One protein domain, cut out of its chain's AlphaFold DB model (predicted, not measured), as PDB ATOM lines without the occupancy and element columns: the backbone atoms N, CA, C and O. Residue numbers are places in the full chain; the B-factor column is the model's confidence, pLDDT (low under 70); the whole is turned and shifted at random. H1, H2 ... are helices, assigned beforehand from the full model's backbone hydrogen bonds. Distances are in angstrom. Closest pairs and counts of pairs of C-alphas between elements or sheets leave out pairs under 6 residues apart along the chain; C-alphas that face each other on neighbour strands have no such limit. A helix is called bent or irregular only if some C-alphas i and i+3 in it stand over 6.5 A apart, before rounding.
ATOM      1  N   ILE A   2      42.082 -40.853 -52.138       83.12
ATOM      2  CA  ILE A   2      41.996 -41.051 -50.674       83.12
ATOM      3  C   ILE A   2      41.678 -42.531 -50.379       83.12
ATOM      4  O   ILE A   2      40.688 -43.015 -50.944       83.12
ATOM      5  N   PRO A   3      42.448 -43.232 -49.519       89.56
ATOM      6  CA  PRO A   3      42.190 -44.629 -49.161       89.56
ATOM      7  C   PRO A   3      40.799 -44.850 -48.552       89.56
ATOM      8  O   PRO A   3      40.286 -43.997 -47.824       89.56
ATOM      9  N   THR A   4      40.189 -46.012 -48.809       92.12
ATOM     10  CA  THR A   4      38.859 -46.349 -48.270       92.12
ATOM     11  C   THR A   4      38.844 -46.351 -46.742       92.12
ATOM     12  O   THR A   4      37.933 -45.769 -46.158       92.12
ATOM     13  N   ALA A   5      39.876 -46.898 -46.091       93.00
ATOM     14  CA  ALA A   5      39.973 -46.879 -44.631       93.00
ATOM     15  C   ALA A   5      39.978 -45.451 -44.075       93.00
ATOM     16  O   ALA A   5      39.248 -45.163 -43.134       93.00
ATOM     17  N   ALA A   6      40.702 -44.523 -44.714       93.81
ATOM     18  CA  ALA A   6      40.720 -43.125 -44.294       93.81
ATOM     19  C   ALA A   6      39.329 -42.475 -44.379       93.81
ATOM     20  O   ALA A   6      38.939 -41.746 -43.471       93.81
ATOM     21  N   LYS A   7      38.542 -42.770 -45.423       94.81
ATOM     22  CA  LYS A   7      37.151 -42.290 -45.521       94.81
ATOM     23  C   LYS A   7      36.272 -42.878 -44.416       94.81
ATOM     24  O   LYS A   7      35.506 -42.145 -43.799       94.81
ATOM     25  N   LEU A   8      36.398 -44.178 -44.151       95.38
ATOM     26  CA  LEU A   8      35.623 -44.871 -43.120       95.38
ATOM     27  C   LEU A   8      35.977 -44.379 -41.714       95.38
ATOM     28  O   LEU A   8      35.069 -44.118 -40.936       95.38
ATOM     29  N   VAL A   9      37.258 -44.147 -41.420       96.06
ATOM     30  CA  VAL A   9      37.706 -43.541 -40.156       96.06
ATOM     31  C   VAL A   9      37.061 -42.176 -39.943       96.06
ATOM     32  O   VAL A   9      36.587 -41.890 -38.848       96.06
ATOM     33  N   ARG A  10      36.958 -41.346 -40.988       96.19
ATOM     34  CA  ARG A  10      36.287 -40.040 -40.874       96.19
ATOM     35  C   ARG A  10      34.806 -40.166 -40.536       96.19
ATOM     36  O   ARG A  10      34.304 -39.343 -39.780       96.19
ATOM     37  N   LEU A  11      34.127 -41.195 -41.040       96.81
ATOM     38  CA  LEU A  11      32.761 -41.499 -40.611       96.81
ATOM     39  C   LEU A  11      32.731 -42.016 -39.167       96.81
ATOM     40  O   LEU A  11      31.869 -41.605 -38.398       96.81
ATOM     41  N   MET A  12      33.693 -42.856 -38.774       97.25
ATOM     42  CA  MET A  12      33.791 -43.372 -37.405       97.25
ATOM     43  C   MET A  12      33.991 -42.254 -36.369       97.25
ATOM     44  O   MET A  12      33.493 -42.364 -35.252       97.25
ATOM     45  N   CYS A  13      34.645 -41.145 -36.735       96.56
ATOM     46  CA  CYS A  13      34.781 -39.979 -35.859       96.56
ATOM     47  C   CYS A  13      33.432 -39.402 -35.399       96.56
ATOM     48  O   CYS A  13      33.379 -38.804 -34.329       96.56
ATOM     49  N   VAL A  14      32.340 -39.595 -36.151       96.94
ATOM     50  CA  VAL A  14      30.998 -39.131 -35.751       96.94
ATOM     51  C   VAL A  14      30.549 -39.785 -34.443       96.94
ATOM     52  O   VAL A  14      29.935 -39.119 -33.615       96.94
ATOM     53  N   PHE A  15      30.911 -41.050 -34.212       97.12
ATOM     54  CA  PHE A  15      30.586 -41.754 -32.967       97.12
ATOM     55  C   PHE A  15      31.383 -41.237 -31.764       97.12
ATOM     56  O   PHE A  15      30.935 -41.385 -30.634       97.12
ATOM     57  N   LEU A  16      32.543 -40.617 -32.006       96.19
ATOM     58  CA  LEU A  16      33.414 -40.047 -30.972       96.19
ATOM     59  C   LEU A  16      33.199 -38.539 -30.765       96.19
ATOM     60  O   LEU A  16      33.719 -37.971 -29.811       96.19
ATOM     61  N   ALA A  17      32.452 -37.874 -31.650       93.56
ATOM     62  CA  ALA A  17      32.225 -36.429 -31.590       93.56
ATOM     63  C   ALA A  17      31.233 -36.010 -30.488       93.56
ATOM     64  O   ALA A  17      31.162 -34.833 -30.137       93.56
ATOM     65  N   GLY A  18      30.465 -36.954 -29.943       88.75
ATOM     66  CA  GLY A  18      29.535 -36.731 -28.843       88.75
ATOM     67  C   GLY A  18      28.734 -37.989 -28.511       88.75
ATOM     68  O   GLY A  18      28.678 -38.930 -29.301       88.75
ATOM     69  N   ASN A  19      28.083 -37.997 -27.347       89.00
ATOM     70  CA  ASN A  19      27.384 -39.184 -26.840       89.00
ATOM     71  C   ASN A  19      26.047 -39.472 -27.538       89.00
ATOM     72  O   ASN A  19      25.548 -40.586 -27.443       89.00
ATOM     73  N   GLU A  20      25.480 -38.487 -28.239       91.88
ATOM     74  CA  GLU A  20      24.133 -38.590 -28.817       91.88
ATOM     75  C   GLU A  20      24.080 -38.259 -30.315       91.88
ATOM     76  O   GLU A  20      23.073 -38.524 -30.960       91.88
ATOM     77  N   LEU A  21      25.157 -37.732 -30.915       93.50
ATOM     78  CA  LEU A  21      25.138 -37.299 -32.321       93.50
ATOM     79  C   LEU A  21      24.788 -38.446 -33.279       93.50
ATOM     80  O   LEU A  21      24.051 -38.254 -34.240       93.50
ATOM     81  N   PHE A  22      25.292 -39.651 -33.009       93.19
ATOM     82  CA  PHE A  22      24.991 -40.832 -33.818       93.19
ATOM     83  C   PHE A  22      23.568 -41.374 -33.604       93.19
ATOM     84  O   PHE A  22      23.165 -42.273 -34.336       93.19
ATOM     85  N   LEU A  23      22.825 -40.879 -32.607       93.56
ATOM     86  CA  LEU A  23      21.423 -41.241 -32.381       93.56
ATOM     87  C   LEU A  23      20.476 -40.422 -33.263       93.56
ATOM     88  O   LEU A  23      19.360 -40.874 -33.516       93.56
ATOM     89  N   ASP A  24      20.919 -39.272 -33.780       96.50
ATOM     90  CA  ASP A  24      20.133 -38.475 -34.718       96.50
ATOM     91  C   ASP A  24      19.803 -39.280 -35.987       96.50
ATOM     92  O   ASP A  24      20.662 -39.920 -36.602       96.50
ATOM     93  N   GLU A  25      18.530 -39.269 -36.378       95.62
ATOM     94  CA  GLU A  25      18.024 -40.084 -37.484       95.62
ATOM     95  C   GLU A  25      18.656 -39.690 -38.826       95.62
ATOM     96  O   GLU A  25      19.037 -40.554 -39.622       95.62
ATOM     97  N   ILE A  26      18.830 -38.389 -39.071       97.06
ATOM     98  CA  ILE A  26      19.424 -37.881 -40.309       97.06
ATOM     99  C   ILE A  26      20.896 -38.282 -40.359       97.06
ATOM    100  O   ILE A  26      21.365 -38.767 -41.394       97.06
ATOM    101  N   VAL A  27      21.617 -38.147 -39.243       96.62
ATOM    102  CA  VAL A  27      23.014 -38.584 -39.130       96.62
ATOM    103  C   VAL A  27      23.139 -40.077 -39.430       96.62
ATOM    104  O   VAL A  27      23.969 -40.456 -40.257       96.62
ATOM    105  N   GLN A  28      22.287 -40.929 -38.854       95.75
ATOM    106  CA  GLN A  28      22.296 -42.369 -39.135       95.75
ATOM    107  C   GLN A  28      22.022 -42.672 -40.613       95.75
ATOM    108  O   GLN A  28      22.738 -43.466 -41.232       95.75
ATOM    109  N   VAL A  29      21.023 -42.027 -41.221       96.25
ATOM    110  CA  VAL A  29      20.716 -42.199 -42.650       96.25
ATOM    111  C   VAL A  29      21.913 -41.810 -43.518       96.25
ATOM    112  O   VAL A  29      22.261 -42.540 -44.453       96.25
ATOM    113  N   LEU A  30      22.570 -40.689 -43.217       97.50
ATOM    114  CA  LEU A  30      23.740 -40.221 -43.957       97.50
ATOM    115  C   LEU A  30      24.945 -41.146 -43.766       97.50
ATOM    116  O   LEU A  30      25.576 -41.506 -44.759       97.50
ATOM    117  N   LEU A  31      25.226 -41.594 -42.539       96.94
ATOM    118  CA  LEU A  31      26.295 -42.552 -42.247       96.94
ATOM    119  C   LEU A  31      26.118 -43.847 -43.042       96.94
ATOM    120  O   LEU A  31      27.054 -44.294 -43.701       96.94
ATOM    121  N   ASN A  32      24.911 -44.418 -43.052       94.88
ATOM    122  CA  ASN A  32      24.628 -45.644 -43.799       94.88
ATOM    123  C   ASN A  32      24.738 -45.441 -45.321       94.88
ATOM    124  O   ASN A  32      25.235 -46.319 -46.028       94.88
ATOM    125  N   LYS A  33      24.290 -44.292 -45.849       94.88
ATOM    126  CA  LYS A  33      24.438 -43.961 -47.278       94.88
ATOM    127  C   LYS A  33      25.907 -43.802 -47.665       94.88
ATOM    128  O   LYS A  33      26.333 -44.379 -48.660       94.88
ATOM    129  N   LEU A  34      26.680 -43.056 -46.878       95.81
ATOM    130  CA  LEU A  34      28.108 -42.844 -47.119       95.81
ATOM    131  C   LEU A  34      28.899 -44.143 -46.984       95.81
ATOM    132  O   LEU A  34      29.769 -44.400 -47.808       95.81
ATOM    133  N   LEU A  35      28.549 -44.994 -46.017       94.06
ATOM    134  CA  LEU A  35      29.121 -46.329 -45.894       94.06
ATOM    135  C   LEU A  35      28.947 -47.110 -47.199       94.06
ATOM    136  O   LEU A  35      29.945 -47.505 -47.790       94.06
ATOM    137  N   LYS A  36      27.714 -47.230 -47.708       91.50
ATOM    138  CA  LYS A  36      27.419 -47.916 -48.981       91.50
ATOM    139  C   LYS A  36      28.132 -47.302 -50.192       91.50
ATOM    140  O   LYS A  36      28.410 -48.007 -51.153       91.50
ATOM    141  N   LEU A  37      28.412 -45.999 -50.167       91.94
ATOM    142  CA  LEU A  37      29.173 -45.321 -51.223       91.94
ATOM    143  C   LEU A  37      30.681 -45.579 -51.129       91.94
ATOM    144  O   LEU A  37      31.374 -45.535 -52.144       91.94
ATOM    145  N   PHE A  38      31.211 -45.786 -49.924       91.44
ATOM    146  CA  PHE A  38      32.645 -45.969 -49.694       91.44
ATOM    147  C   PHE A  38      33.077 -47.431 -49.718       91.44
ATOM    148  O   PHE A  38      34.239 -47.689 -50.036       91.44
ATOM    149  N   ILE A  39      32.172 -48.356 -49.389       87.44
ATOM    150  CA  ILE A  39      32.443 -49.789 -49.360       87.44
ATOM    151  C   ILE A  39      31.536 -50.549 -50.339       87.44
ATOM    152  O   ILE A  39      30.325 -50.661 -50.176       87.44
ATOM    153  N   ASP A  40      32.168 -51.077 -51.378       81.44
ATOM    154  CA  ASP A  40      31.641 -52.029 -52.353       81.44
ATOM    155  C   ASP A  40      32.476 -53.329 -52.332       81.44
ATOM    156  O   ASP A  40      33.484 -53.440 -51.628       81.44
ATOM    157  N   GLY A  41      32.100 -54.325 -53.141       74.38
ATOM    158  CA  GLY A  41      32.822 -55.604 -53.200       74.38
ATOM    159  C   GLY A  41      34.280 -55.517 -53.694       74.38
ATOM    160  O   GLY A  41      35.066 -56.436 -53.448       74.38
ATOM    161  N   LYS A  42      34.686 -54.438 -54.376       80.62
ATOM    162  CA  LYS A  42      36.080 -54.254 -54.819       80.62
ATOM    163  C   LYS A  42      36.919 -53.620 -53.716       80.62
ATOM    164  O   LYS A  42      37.972 -54.135 -53.366       80.62
ATOM    165  N   SER A  43      36.433 -52.523 -53.159       84.25
ATOM    166  CA  SER A  43      37.094 -51.739 -52.117       84.25
ATOM    167  C   SER A  43      37.252 -52.501 -50.802       84.25
ATOM    168  O   SER A  43      38.307 -52.386 -50.186       84.25
ATOM    169  N   VAL A  44      36.286 -53.340 -50.405       85.69
ATOM    170  CA  VAL A  44      36.405 -54.179 -49.194       85.69
ATOM    171  C   VAL A  44      37.590 -55.153 -49.257       85.69
ATOM    172  O   VAL A  44      38.240 -55.382 -48.245       85.69
ATOM    173  N   LYS A  45      37.952 -55.666 -50.445       84.56
ATOM    174  CA  LYS A  45      39.119 -56.562 -50.625       84.56
ATOM    175  C   LYS A  45      40.457 -55.869 -50.372       84.56
ATOM    176  O   LYS A  45      41.464 -56.544 -50.165       84.56
ATOM    177  N   HIS A  46      40.459 -54.543 -50.444       84.69
ATOM    178  CA  HIS A  46      41.613 -53.677 -50.235       84.69
ATOM    179  C   HIS A  46      41.452 -52.823 -48.972       84.69
ATOM    180  O   HIS A  46      42.160 -51.830 -48.807       84.69
ATOM    181  N   LEU A  47      40.486 -53.159 -48.111       89.62
ATOM    182  CA  LEU A  47      40.287 -52.446 -46.865       89.62
ATOM    183  C   LEU A  47      41.411 -52.819 -45.903       89.62
ATOM    184  O   LEU A  47      41.488 -53.948 -45.434       89.62
ATOM    185  N   ASP A  48      42.262 -51.842 -45.627       90.69
ATOM    186  CA  ASP A  48      43.396 -51.982 -44.731       90.69
ATOM    187  C   ASP A  48      43.373 -50.832 -43.723       90.69
ATOM    188  O   ASP A  48      43.490 -49.661 -44.095       90.69
ATOM    189  N   PHE A  49      43.150 -51.174 -42.457       92.06
ATOM    190  CA  PHE A  49      43.142 -50.224 -41.347       92.06
ATOM    191  C   PHE A  49      44.513 -50.073 -40.673       92.06
ATOM    192  O   PHE A  49      44.656 -49.211 -39.811       92.06
ATOM    193  N   GLU A  50      45.505 -50.880 -41.051       88.31
ATOM    194  CA  GLU A  50      46.877 -50.787 -40.536       88.31
ATOM    195  C   GLU A  50      47.761 -49.865 -41.380       88.31
ATOM    196  O   GLU A  50      48.851 -49.495 -40.948       88.31
ATOM    197  N   GLN A  51      47.291 -49.451 -42.561       90.00
ATOM    198  CA  GLN A  51      47.950 -48.406 -43.342       90.00
ATOM    199  C   GLN A  51      47.967 -47.061 -42.597       90.00
ATOM    200  O   GLN A  51      47.110 -46.782 -41.757       90.00
ATOM    201  N   ASP A  52      48.869 -46.167 -43.001       90.81
ATOM    202  CA  ASP A  52      48.890 -44.797 -42.495       90.81
ATOM    203  C   ASP A  52      47.594 -44.057 -42.865       90.81
ATOM    204  O   ASP A  52      47.285 -43.819 -44.039       90.81
ATOM    205  N   ILE A  53      46.825 -43.660 -41.850       93.06
ATOM    206  CA  ILE A  53      45.576 -42.917 -42.026       93.06
ATOM    207  C   ILE A  53      45.785 -41.466 -41.568       93.06
ATOM    208  O   ILE A  53      45.999 -41.210 -40.383       93.06
ATOM    209  N   PRO A  54      45.674 -40.473 -42.474       91.50
ATOM    210  CA  PRO A  54      45.905 -39.077 -42.125       91.50
ATOM    211  C   PRO A  54      45.002 -38.580 -40.992       91.50
ATOM    212  O   PRO A  54      43.770 -38.606 -41.101       91.50
ATOM    213  N   GLY A  55      45.622 -38.035 -39.944       89.88
ATOM    214  CA  GLY A  55      44.942 -37.446 -38.788       89.88
ATOM    215  C   GLY A  55      44.670 -38.409 -37.631       89.88
ATOM    216  O   GLY A  55      44.060 -37.980 -36.657       89.88
ATOM    217  N   ILE A  56      45.123 -39.661 -37.713       92.25
ATOM    218  CA  ILE A  56      45.208 -40.566 -36.564       92.25
ATOM    219  C   ILE A  56      46.636 -41.109 -36.455       92.25
ATOM    220  O   ILE A  56      47.271 -41.387 -37.466       92.25
ATOM    221  N   THR A  57      47.151 -41.236 -35.232       89.75
ATOM    222  CA  THR A  57      48.508 -41.765 -34.989       89.75
ATOM    223  C   THR A  57      48.525 -43.292 -34.976       89.75
ATOM    224  O   THR A  57      49.492 -43.910 -35.399       89.75
ATOM    225  N   SER A  58      47.446 -43.898 -34.478       94.06
ATOM    226  CA  SER A  58      47.291 -45.340 -34.301       94.06
ATOM    227  C   SER A  58      45.826 -45.690 -34.516       94.06
ATOM    228  O   SER A  58      44.953 -45.215 -33.783       94.06
ATOM    229  N   PHE A  59      45.535 -46.503 -35.535       95.94
ATOM    230  CA  PHE A  59      44.170 -46.994 -35.727       95.94
ATOM    231  C   PHE A  59      43.743 -47.921 -34.588       95.94
ATOM    232  O   PHE A  59      42.571 -47.930 -34.228       95.94
ATOM    233  N   TYR A  60      44.680 -48.652 -33.979       96.38
ATOM    234  CA  TYR A  60      44.379 -49.508 -32.837       96.38
ATOM    235  C   TYR A  60      43.799 -48.712 -31.662       96.38
ATOM    236  O   TYR A  60      42.711 -49.027 -31.189       96.38
ATOM    237  N   ASP A  61      44.469 -47.635 -31.247       96.56
ATOM    238  CA  ASP A  61      44.021 -46.816 -30.110       96.56
ATOM    239  C   ASP A  61      42.705 -46.093 -30.426       96.56
ATOM    240  O   ASP A  61      41.809 -45.986 -29.582       96.56
ATOM    241  N   PHE A  62      42.552 -45.655 -31.680       97.38
ATOM    242  CA  PHE A  62      41.289 -45.123 -32.186       97.38
ATOM    243  C   PHE A  62      40.164 -46.163 -32.090       97.38
ATOM    244  O   PHE A  62      39.064 -45.852 -31.635       97.38
ATOM    245  N   TYR A  63      40.431 -47.405 -32.494       97.75
ATOM    246  CA  TYR A  63      39.455 -48.484 -32.469       97.75
ATOM    247  C   TYR A  63      39.091 -48.897 -31.039       97.75
ATOM    248  O   TYR A  63      37.913 -49.096 -30.758       97.75
ATOM    249  N   ILE A  64      40.052 -48.936 -30.112       98.00
ATOM    250  CA  ILE A  64      39.773 -49.140 -28.683       98.00
ATOM    251  C   ILE A  64      38.833 -48.054 -28.153       98.00
ATOM    252  O   ILE A  64      37.807 -48.384 -27.560       98.00
ATOM    253  N   SER A  65      39.114 -46.783 -28.455       97.75
ATOM    254  CA  SER A  65      38.246 -45.661 -28.064       97.75
ATOM    255  C   SER A  65      36.834 -45.806 -28.649       97.75
ATOM    256  O   SER A  65      35.832 -45.539 -27.988       97.75
ATOM    257  N   LEU A  66      36.738 -46.277 -29.896       97.94
ATOM    258  CA  LEU A  66      35.470 -46.528 -30.575       97.94
ATOM    259  C   LEU A  66      34.665 -47.654 -29.904       97.94
ATOM    260  O   LEU A  66      33.452 -47.526 -29.738       97.94
ATOM    261  N   LEU A  67      35.326 -48.740 -29.498       98.44
ATOM    262  CA  LEU A  67      34.701 -49.857 -28.787       98.44
ATOM    263  C   LEU A  67      34.242 -49.468 -27.377       98.44
ATOM    264  O   LEU A  67      33.155 -49.869 -26.961       98.44
ATOM    265  N   GLU A  68      35.031 -48.667 -26.661       98.00
ATOM    266  CA  GLU A  68      34.664 -48.123 -25.348       98.00
ATOM    267  C   GLU A  68      33.428 -47.233 -25.446       98.00
ATOM    268  O   GLU A  68      32.461 -47.428 -24.708       98.00
ATOM    269  N   GLN A  69      33.413 -46.320 -26.418       97.88
ATOM    270  CA  GLN A  69      32.259 -45.467 -26.674       97.88
ATOM    271  C   GLN A  69      31.023 -46.297 -27.048       97.88
ATOM    272  O   GLN A  69      29.920 -46.030 -26.569       97.88
ATOM    273  N   PHE A  70      31.193 -47.346 -27.859       98.12
ATOM    274  CA  PHE A  70      30.099 -48.255 -28.184       98.12
ATOM    275  C   PHE A  70      29.529 -48.925 -26.931       98.12
ATOM    276  O   PHE A  70      28.313 -48.923 -26.733       98.12
ATOM    277  N   ALA A  71      30.386 -49.473 -26.072       97.19
ATOM    278  CA  ALA A  71      29.958 -50.123 -24.840       97.19
ATOM    279  C   ALA A  71      29.269 -49.148 -23.871       97.19
ATOM    280  O   ALA A  71      28.304 -49.528 -23.210       97.19
ATOM    281  N   ALA A  72      29.737 -47.900 -23.811       96.25
ATOM    282  CA  ALA A  72      29.238 -46.903 -22.874       96.25
ATOM    283  C   ALA A  72      27.862 -46.340 -23.255       96.25
ATOM    284  O   ALA A  72      27.011 -46.184 -22.380       96.25
ATOM    285  N   VAL A  73      27.639 -46.007 -24.536       96.25
ATOM    286  CA  VAL A  73      26.479 -45.179 -24.926       96.25
ATOM    287  C   VAL A  73      25.666 -45.699 -26.109       96.25
ATOM    288  O   VAL A  73      24.614 -45.142 -26.408       96.25
ATOM    289  N   SER A  74      26.099 -46.751 -26.815       94.62
ATOM    290  CA  SER A  74      25.411 -47.148 -28.057       94.62
ATOM    291  C   SER A  74      24.052 -47.806 -27.843       94.62
ATOM    292  O   SER A  74      23.247 -47.834 -28.774       94.62
ATOM    293  N   PHE A  75      23.829 -48.424 -26.678       92.25
ATOM    294  CA  PHE A  75      22.698 -49.324 -26.420       92.25
ATOM    295  C   PHE A  75      22.504 -50.397 -27.515       92.25
ATOM    296  O   PHE A  75      21.390 -50.851 -27.768       92.25
ATOM    297  N   GLY A  76      23.590 -50.808 -28.184       92.56
ATOM    298  CA  GLY A  76      23.542 -51.767 -29.287       92.56
ATOM    299  C   GLY A  76      23.014 -51.195 -30.605       92.56
ATOM    300  O   GLY A  76      22.528 -51.964 -31.437       92.56
ATOM    301  N   ASN A  77      23.101 -49.872 -30.809       96.06
ATOM    302  CA  ASN A  77      22.702 -49.197 -32.047       96.06
ATOM    303  C   ASN A  77      23.245 -49.936 -33.282       96.06
ATOM    304  O   ASN A  77      24.430 -50.285 -33.353       96.06
ATOM    305  N   SER A  78      22.372 -50.177 -34.260       95.44
ATOM    306  CA  SER A  78      22.698 -50.991 -35.429       95.44
ATOM    307  C   SER A  78      23.756 -50.342 -36.311       95.44
ATOM    308  O   SER A  78      24.700 -51.016 -36.704       95.44
ATOM    309  N   THR A  79      23.651 -49.039 -36.575       95.75
ATOM    310  CA  THR A  79      24.631 -48.317 -37.393       95.75
ATOM    311  C   THR A  79      25.990 -48.290 -36.714       95.75
ATOM    312  O   THR A  79      26.986 -48.619 -37.346       95.75
ATOM    313  N   PHE A  80      26.061 -48.014 -35.416       97.25
ATOM    314  CA  PHE A  80      27.332 -48.066 -34.698       97.25
ATOM    315  C   PHE A  80      27.915 -49.498 -34.691       97.25
ATOM    316  O   PHE A  80      29.083 -49.693 -35.030       97.25
ATOM    317  N   SER A  81      27.079 -50.519 -34.453       96.94
ATOM    318  CA  SER A  81      27.476 -51.937 -34.540       96.94
ATOM    319  C   SER A  81      28.089 -52.279 -35.902       96.94
ATOM    320  O   SER A  81      29.107 -52.963 -35.987       96.94
ATOM    321  N   THR A  82      27.488 -51.775 -36.982       95.44
ATOM    322  CA  THR A  82      27.979 -51.942 -38.351       95.44
ATOM    323  C   THR A  82      29.396 -51.391 -38.519       95.44
ATOM    324  O   THR A  82      30.234 -52.062 -39.117       95.44
ATOM    325  N   PHE A  83      29.695 -50.206 -37.977       96.31
ATOM    326  CA  PHE A  83      31.023 -49.599 -38.105       96.31
ATOM    327  C   PHE A  83      32.089 -50.320 -37.276       96.31
ATOM    328  O   PHE A  83      33.175 -50.563 -37.798       96.31
ATOM    329  N   ILE A  84      31.793 -50.724 -36.034       96.56
ATOM    330  CA  ILE A  84      32.772 -51.462 -35.213       96.56
ATOM    331  C   ILE A  84      33.055 -52.868 -35.753       96.56
ATOM    332  O   ILE A  84      34.079 -53.454 -35.429       96.56
ATOM    333  N   LEU A  85      32.185 -53.411 -36.606       95.62
ATOM    334  CA  LEU A  85      32.432 -54.680 -37.283       95.62
ATOM    335  C   LEU A  85      33.247 -54.529 -38.570       95.62
ATOM    336  O   LEU A  85      33.701 -55.537 -39.096       95.62
ATOM    337  N   LEU A  86      33.492 -53.323 -39.093       93.81
ATOM    338  CA  LEU A  86      34.314 -53.165 -40.301       93.81
ATOM    339  C   LEU A  86      35.739 -53.710 -40.123       93.81
ATOM    340  O   LEU A  86      36.204 -54.404 -41.019       93.81
ATOM    341  N   PRO A  87      36.424 -53.534 -38.980       93.25
ATOM    342  CA  PRO A  87      37.717 -54.178 -38.754       93.25
ATOM    343  C   PRO A  87      37.648 -55.703 -38.585       93.25
ATOM    344  O   PRO A  87      38.675 -56.310 -38.309       93.25
ATOM    345  N   MET A  88      36.481 -56.345 -38.712       92.06
ATOM    346  CA  MET A  88      36.347 -57.806 -38.641       92.06
ATOM    347  C   MET A  88      36.338 -58.489 -40.012       92.06
ATOM    348  O   MET A  88      36.353 -59.720 -40.049       92.06
ATOM    349  N   VAL A  89      36.316 -57.743 -41.127       87.69
ATOM    350  CA  VAL A  89      36.455 -58.387 -42.441       87.69
ATOM    351  C   VAL A  89      37.800 -59.109 -42.569       87.69
ATOM    352  O   VAL A  89      38.817 -58.770 -41.959       87.69
ATOM    353  N   ALA A  90      37.765 -60.159 -43.371       68.62
ATOM    354  CA  ALA A  90      38.842 -60.988 -43.846       68.62
ATOM    355  C   ALA A  90      40.098 -60.187 -44.149       68.62
ATOM    356  O   ALA A  90      40.044 -59.150 -44.804       68.62
ATOM    357  N   ARG A  91      41.238 -60.733 -43.711       74.94
ATOM    358  CA  ARG A  91      42.571 -60.112 -43.793       74.94
ATOM    359  C   ARG A  91      42.803 -58.931 -42.847       74.94
ATOM    360  O   ARG A  91      43.904 -58.400 -42.852       74.94
ATOM    361  N   SER A  92      41.837 -58.577 -41.998       81.06
ATOM    362  CA  SER A  92      42.111 -57.703 -40.855       81.06
ATOM    363  C   SER A  92      43.066 -58.366 -39.868       81.06
ATOM    364  O   SER A  92      43.078 -59.598 -39.717       81.06
ATOM    365  N   SER A  93      43.857 -57.544 -39.188       90.81
ATOM    366  CA  SER A  93      44.903 -58.024 -38.307       90.81
ATOM    367  C   SER A  93      44.345 -58.750 -37.084       90.81
ATOM    368  O   SER A  93      43.287 -58.390 -36.550       90.81
ATOM    369  N   PRO A  94      45.052 -59.786 -36.594       94.56
ATOM    370  CA  PRO A  94      44.654 -60.484 -35.377       94.56
ATOM    371  C   PRO A  94      44.488 -59.541 -34.183       94.56
ATOM    372  O   PRO A  94      43.604 -59.757 -33.362       94.56
ATOM    373  N   GLN A  95      45.294 -58.480 -34.116       95.81
ATOM    374  CA  GLN A  95      45.249 -57.489 -33.046       95.81
ATOM    375  C   GLN A  95      43.895 -56.760 -32.998       95.81
ATOM    376  O   GLN A  95      43.281 -56.685 -31.936       95.81
ATOM    377  N   LEU A  96      43.361 -56.308 -34.138       95.81
ATOM    378  CA  LEU A  96      42.043 -55.661 -34.182       95.81
ATOM    379  C   LEU A  96      40.908 -56.629 -33.829       95.81
ATOM    380  O   LEU A  96      39.952 -56.254 -33.150       95.81
ATOM    381  N   LYS A  97      41.015 -57.899 -34.234       96.25
ATOM    382  CA  LYS A  97      40.043 -58.925 -33.828       96.25
ATOM    383  C   LYS A  97      40.095 -59.159 -32.318       96.25
ATOM    384  O   LYS A  97      39.053 -59.176 -31.670       96.25
ATOM    385  N   LEU A  98      41.285 -59.289 -31.736       97.62
ATOM    386  CA  LEU A  98      41.452 -59.492 -30.295       97.62
ATOM    387  C   LEU A  98      40.956 -58.300 -29.464       97.62
ATOM    388  O   LEU A  98      40.356 -58.530 -28.412       97.62
ATOM    389  N   ALA A  99      41.080 -57.069 -29.969       97.81
ATOM    390  CA  ALA A  99      40.512 -55.889 -29.317       97.81
ATOM    391  C   ALA A  99      39.000 -56.036 -29.062       97.81
ATOM    392  O   ALA A  99      38.534 -55.842 -27.941       97.81
ATOM    393  N   LEU A 100      38.225 -56.465 -30.067       97.44
ATOM    394  CA  LEU A 100      36.780 -56.684 -29.906       97.44
ATOM    395  C   LEU A 100      36.463 -57.979 -29.146       97.44
ATOM    396  O   LEU A 100      35.612 -58.001 -28.260       97.44
ATOM    397  N   TRP A 101      37.119 -59.078 -29.517       97.50
ATOM    398  CA  TRP A 101      36.740 -60.418 -29.064       97.50
ATOM    399  C   TRP A 101      37.307 -60.809 -27.700       97.50
ATOM    400  O   TRP A 101      36.829 -61.771 -27.096       97.50
ATOM    401  N   SER A 102      38.318 -60.088 -27.215       96.50
ATOM    402  CA  SER A 102      38.976 -60.360 -25.938       96.50
ATOM    403  C   SER A 102      39.038 -59.129 -25.034       96.50
ATOM    404  O   SER A 102      38.676 -59.244 -23.869       96.50
ATOM    405  N   GLU A 103      39.482 -57.972 -25.531       97.12
ATOM    406  CA  GLU A 103      39.758 -56.802 -24.674       97.12
ATOM    407  C   GLU A 103      38.521 -55.954 -24.357       97.12
ATOM    408  O   GLU A 103      38.479 -55.318 -23.306       97.12
ATOM    409  N   ARG A 104      37.518 -55.943 -25.242       96.50
ATOM    410  CA  ARG A 104      36.262 -55.184 -25.098       96.50
ATOM    411  C   ARG A 104      35.046 -56.095 -25.262       96.50
ATOM    412  O   ARG A 104      34.170 -55.888 -26.105       96.50
ATOM    413  N   SER A 105      34.997 -57.142 -24.441       91.81
ATOM    414  CA  SER A 105      33.940 -58.164 -24.476       91.81
ATOM    415  C   SER A 105      32.528 -57.608 -24.222       91.81
ATOM    416  O   SER A 105      31.543 -58.151 -24.719       91.81
ATOM    417  N   GLU A 106      32.425 -56.495 -23.502       95.56
ATOM    418  CA  GLU A 106      31.207 -55.731 -23.244       95.56
ATOM    419  C   GLU A 106      30.647 -55.075 -24.515       95.56
ATOM    420  O   GLU A 106      29.430 -55.082 -24.732       95.56
ATOM    421  N   ALA A 107      31.525 -54.596 -25.405       97.50
ATOM    422  CA  ALA A 107      31.135 -54.101 -26.719       97.50
ATOM    423  C   ALA A 107      30.616 -55.263 -27.574       97.50
ATOM    424  O   ALA A 107      29.497 -55.204 -28.085       97.50
ATOM    425  N   LEU A 108      31.357 -56.375 -27.639       97.38
ATOM    426  CA  LEU A 108      30.925 -57.588 -28.344       97.38
ATOM    427  C   LEU A 108      29.543 -58.067 -27.871       97.38
ATOM    428  O   LEU A 108      28.651 -58.327 -28.683       97.38
ATOM    429  N   ALA A 109      29.342 -58.149 -26.554       96.75
ATOM    430  CA  ALA A 109      28.089 -58.586 -25.953       96.75
ATOM    431  C   ALA A 109      26.914 -57.648 -26.268       96.75
ATOM    432  O   ALA A 109      25.764 -58.088 -26.188       96.75
ATOM    433  N   SER A 110      27.173 -56.399 -26.668       97.19
ATOM    434  CA  SER A 110      26.178 -55.362 -26.977       97.19
ATOM    435  C   SER A 110      25.777 -55.293 -28.457       97.19
ATOM    436  O   SER A 110      24.763 -54.682 -28.779       97.19
ATOM    437  N   ILE A 111      26.474 -55.992 -29.358       97.50
ATOM    438  CA  ILE A 111      26.124 -56.053 -30.788       97.50
ATOM    439  C   ILE A 111      24.800 -56.807 -30.995       97.50
ATOM    440  O   ILE A 111      24.645 -57.924 -30.501       97.50
ATOM    441  N   ARG A 112      23.845 -56.230 -31.736       95.38
ATOM    442  CA  ARG A 112      22.502 -56.820 -31.971       95.38
ATOM    443  C   ARG A 112      22.173 -57.117 -33.434       95.38
ATOM    444  O   ARG A 112      21.109 -57.656 -33.715       95.38
ATOM    445  N   ILE A 113      23.053 -56.757 -34.363       95.00
ATOM    446  CA  ILE A 113      22.747 -56.843 -35.792       95.00
ATOM    447  C   ILE A 113      22.766 -58.285 -36.304       95.00
ATOM    448  O   ILE A 113      23.522 -59.129 -35.815       95.00
ATOM    449  N   ASP A 114      21.935 -58.534 -37.313       93.50
ATOM    450  CA  ASP A 114      21.885 -59.794 -38.058       93.50
ATOM    451  C   ASP A 114      22.535 -59.687 -39.443       93.50
ATOM    452  O   ASP A 114      23.062 -60.667 -39.953       93.50
TER     453      ASP A 114
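Overview. This is residues 2 to 114 of the 210 residues of an uncharacterized protein of Ciona savignyi (UniProt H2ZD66). The four longer helices H2, H1, H4 and H6 touch one after another in a curved row, and the short H5 packs on H2 and H4 inside the curve, its centre the nearest to the mean of the C-alphas. Short H7 packs on H4 with its partner residues 67 to 71, while the four-residue H3 lies out by the first residue of H1. The printed part has 113 residues, with seven named helices, H1 to H7 in order along the chain, and no named strand; the class is all helix. It is compact and rounded, with a radius of gyration of the C-alphas of 13.1 A and spans of 32 by 30 by 29 A.

Arrangement. H1, residues 4 to 16, and H2, residues 25 to 38, form a helical hairpin and touch at a shallow tilt of 15 degrees, opposite ways; their closest C-alphas, of Thr 4 and Phe 38, are 6.4 A apart. H3, residues 43 to 46, meets H2 only through their link. H3 is close to H1 but not clearly touching it, the closest C-alphas being those of Thr 4 and Ser 43, 6.9 A apart. H4, residues 59 to 73, is the hub, touching four helices. With residues 65 to 69 alone it touches residues 12 to 16 of H1, at a steep tilt of 36 degrees, only just past shallow, the same way; the closest C-alphas, of Leu 16 and Leu 66, are 6.8 A apart. H5, residues 78 to 84, forms a helical hairpin with H4, at a shallow tilt of 27 degrees, with the C-alphas of Leu 67 and Ile 84 closest at 6.9 A. H5 only just touches H2, with 3 pairs of C-alphas within 8 A, the closest those of Gln 28 and Thr 79 at 6.6 A. H6, residues 94 to 103, touches H4 at a shallow tilt of 26 degrees, the same way, with the C-alphas of Tyr 60 and Leu 96 closest at 6.7 A. H7, residues 105 to 110, touches H4 at a steep tilt of 51 degrees, with the C-alphas of Ala 71 and Ala 107 closest at 4.6 A. H6 and H7 only just touch, with 3 pairs within 8 A, and touch only at the corner; the closest C-alphas, of Leu 100 and Leu 108, are 6.1 A apart. Among the pairs that stay apart are H2 and H6. Every O i to N i+4 pair is within hydrogen-bond range in H2, H4, H5 and H7; the figures are 6 of 9 in H1 and 5 of 6 in H6, and H3 is too short for such a pair.

Along the chain. H1 begins at C-alpha 4, (38.859, -46.349, -48.270), and is 19.2 A from first to last C-alpha. H2 is 19.9 A long and H4 20.8 A, with C-alpha 59 at (44.170, -46.994, -35.727). H6 is 12.3 A long, and is neither bent nor irregular, but only just: C-alphas 100 and 103 are 6.0 A apart. H7 ends at C-alpha 110, (26.178, -55.362, -26.977).

Size, cuts and confidence. The two C-alphas farthest apart, of Ile 26 and Pro 94, are 34.2 A from each other. The printed part has no cut. The link from H3 to H4, residues 47 to 58, is long. The mean pLDDT of the printed part is 93.3, and one residue, Ala 90, is under 70.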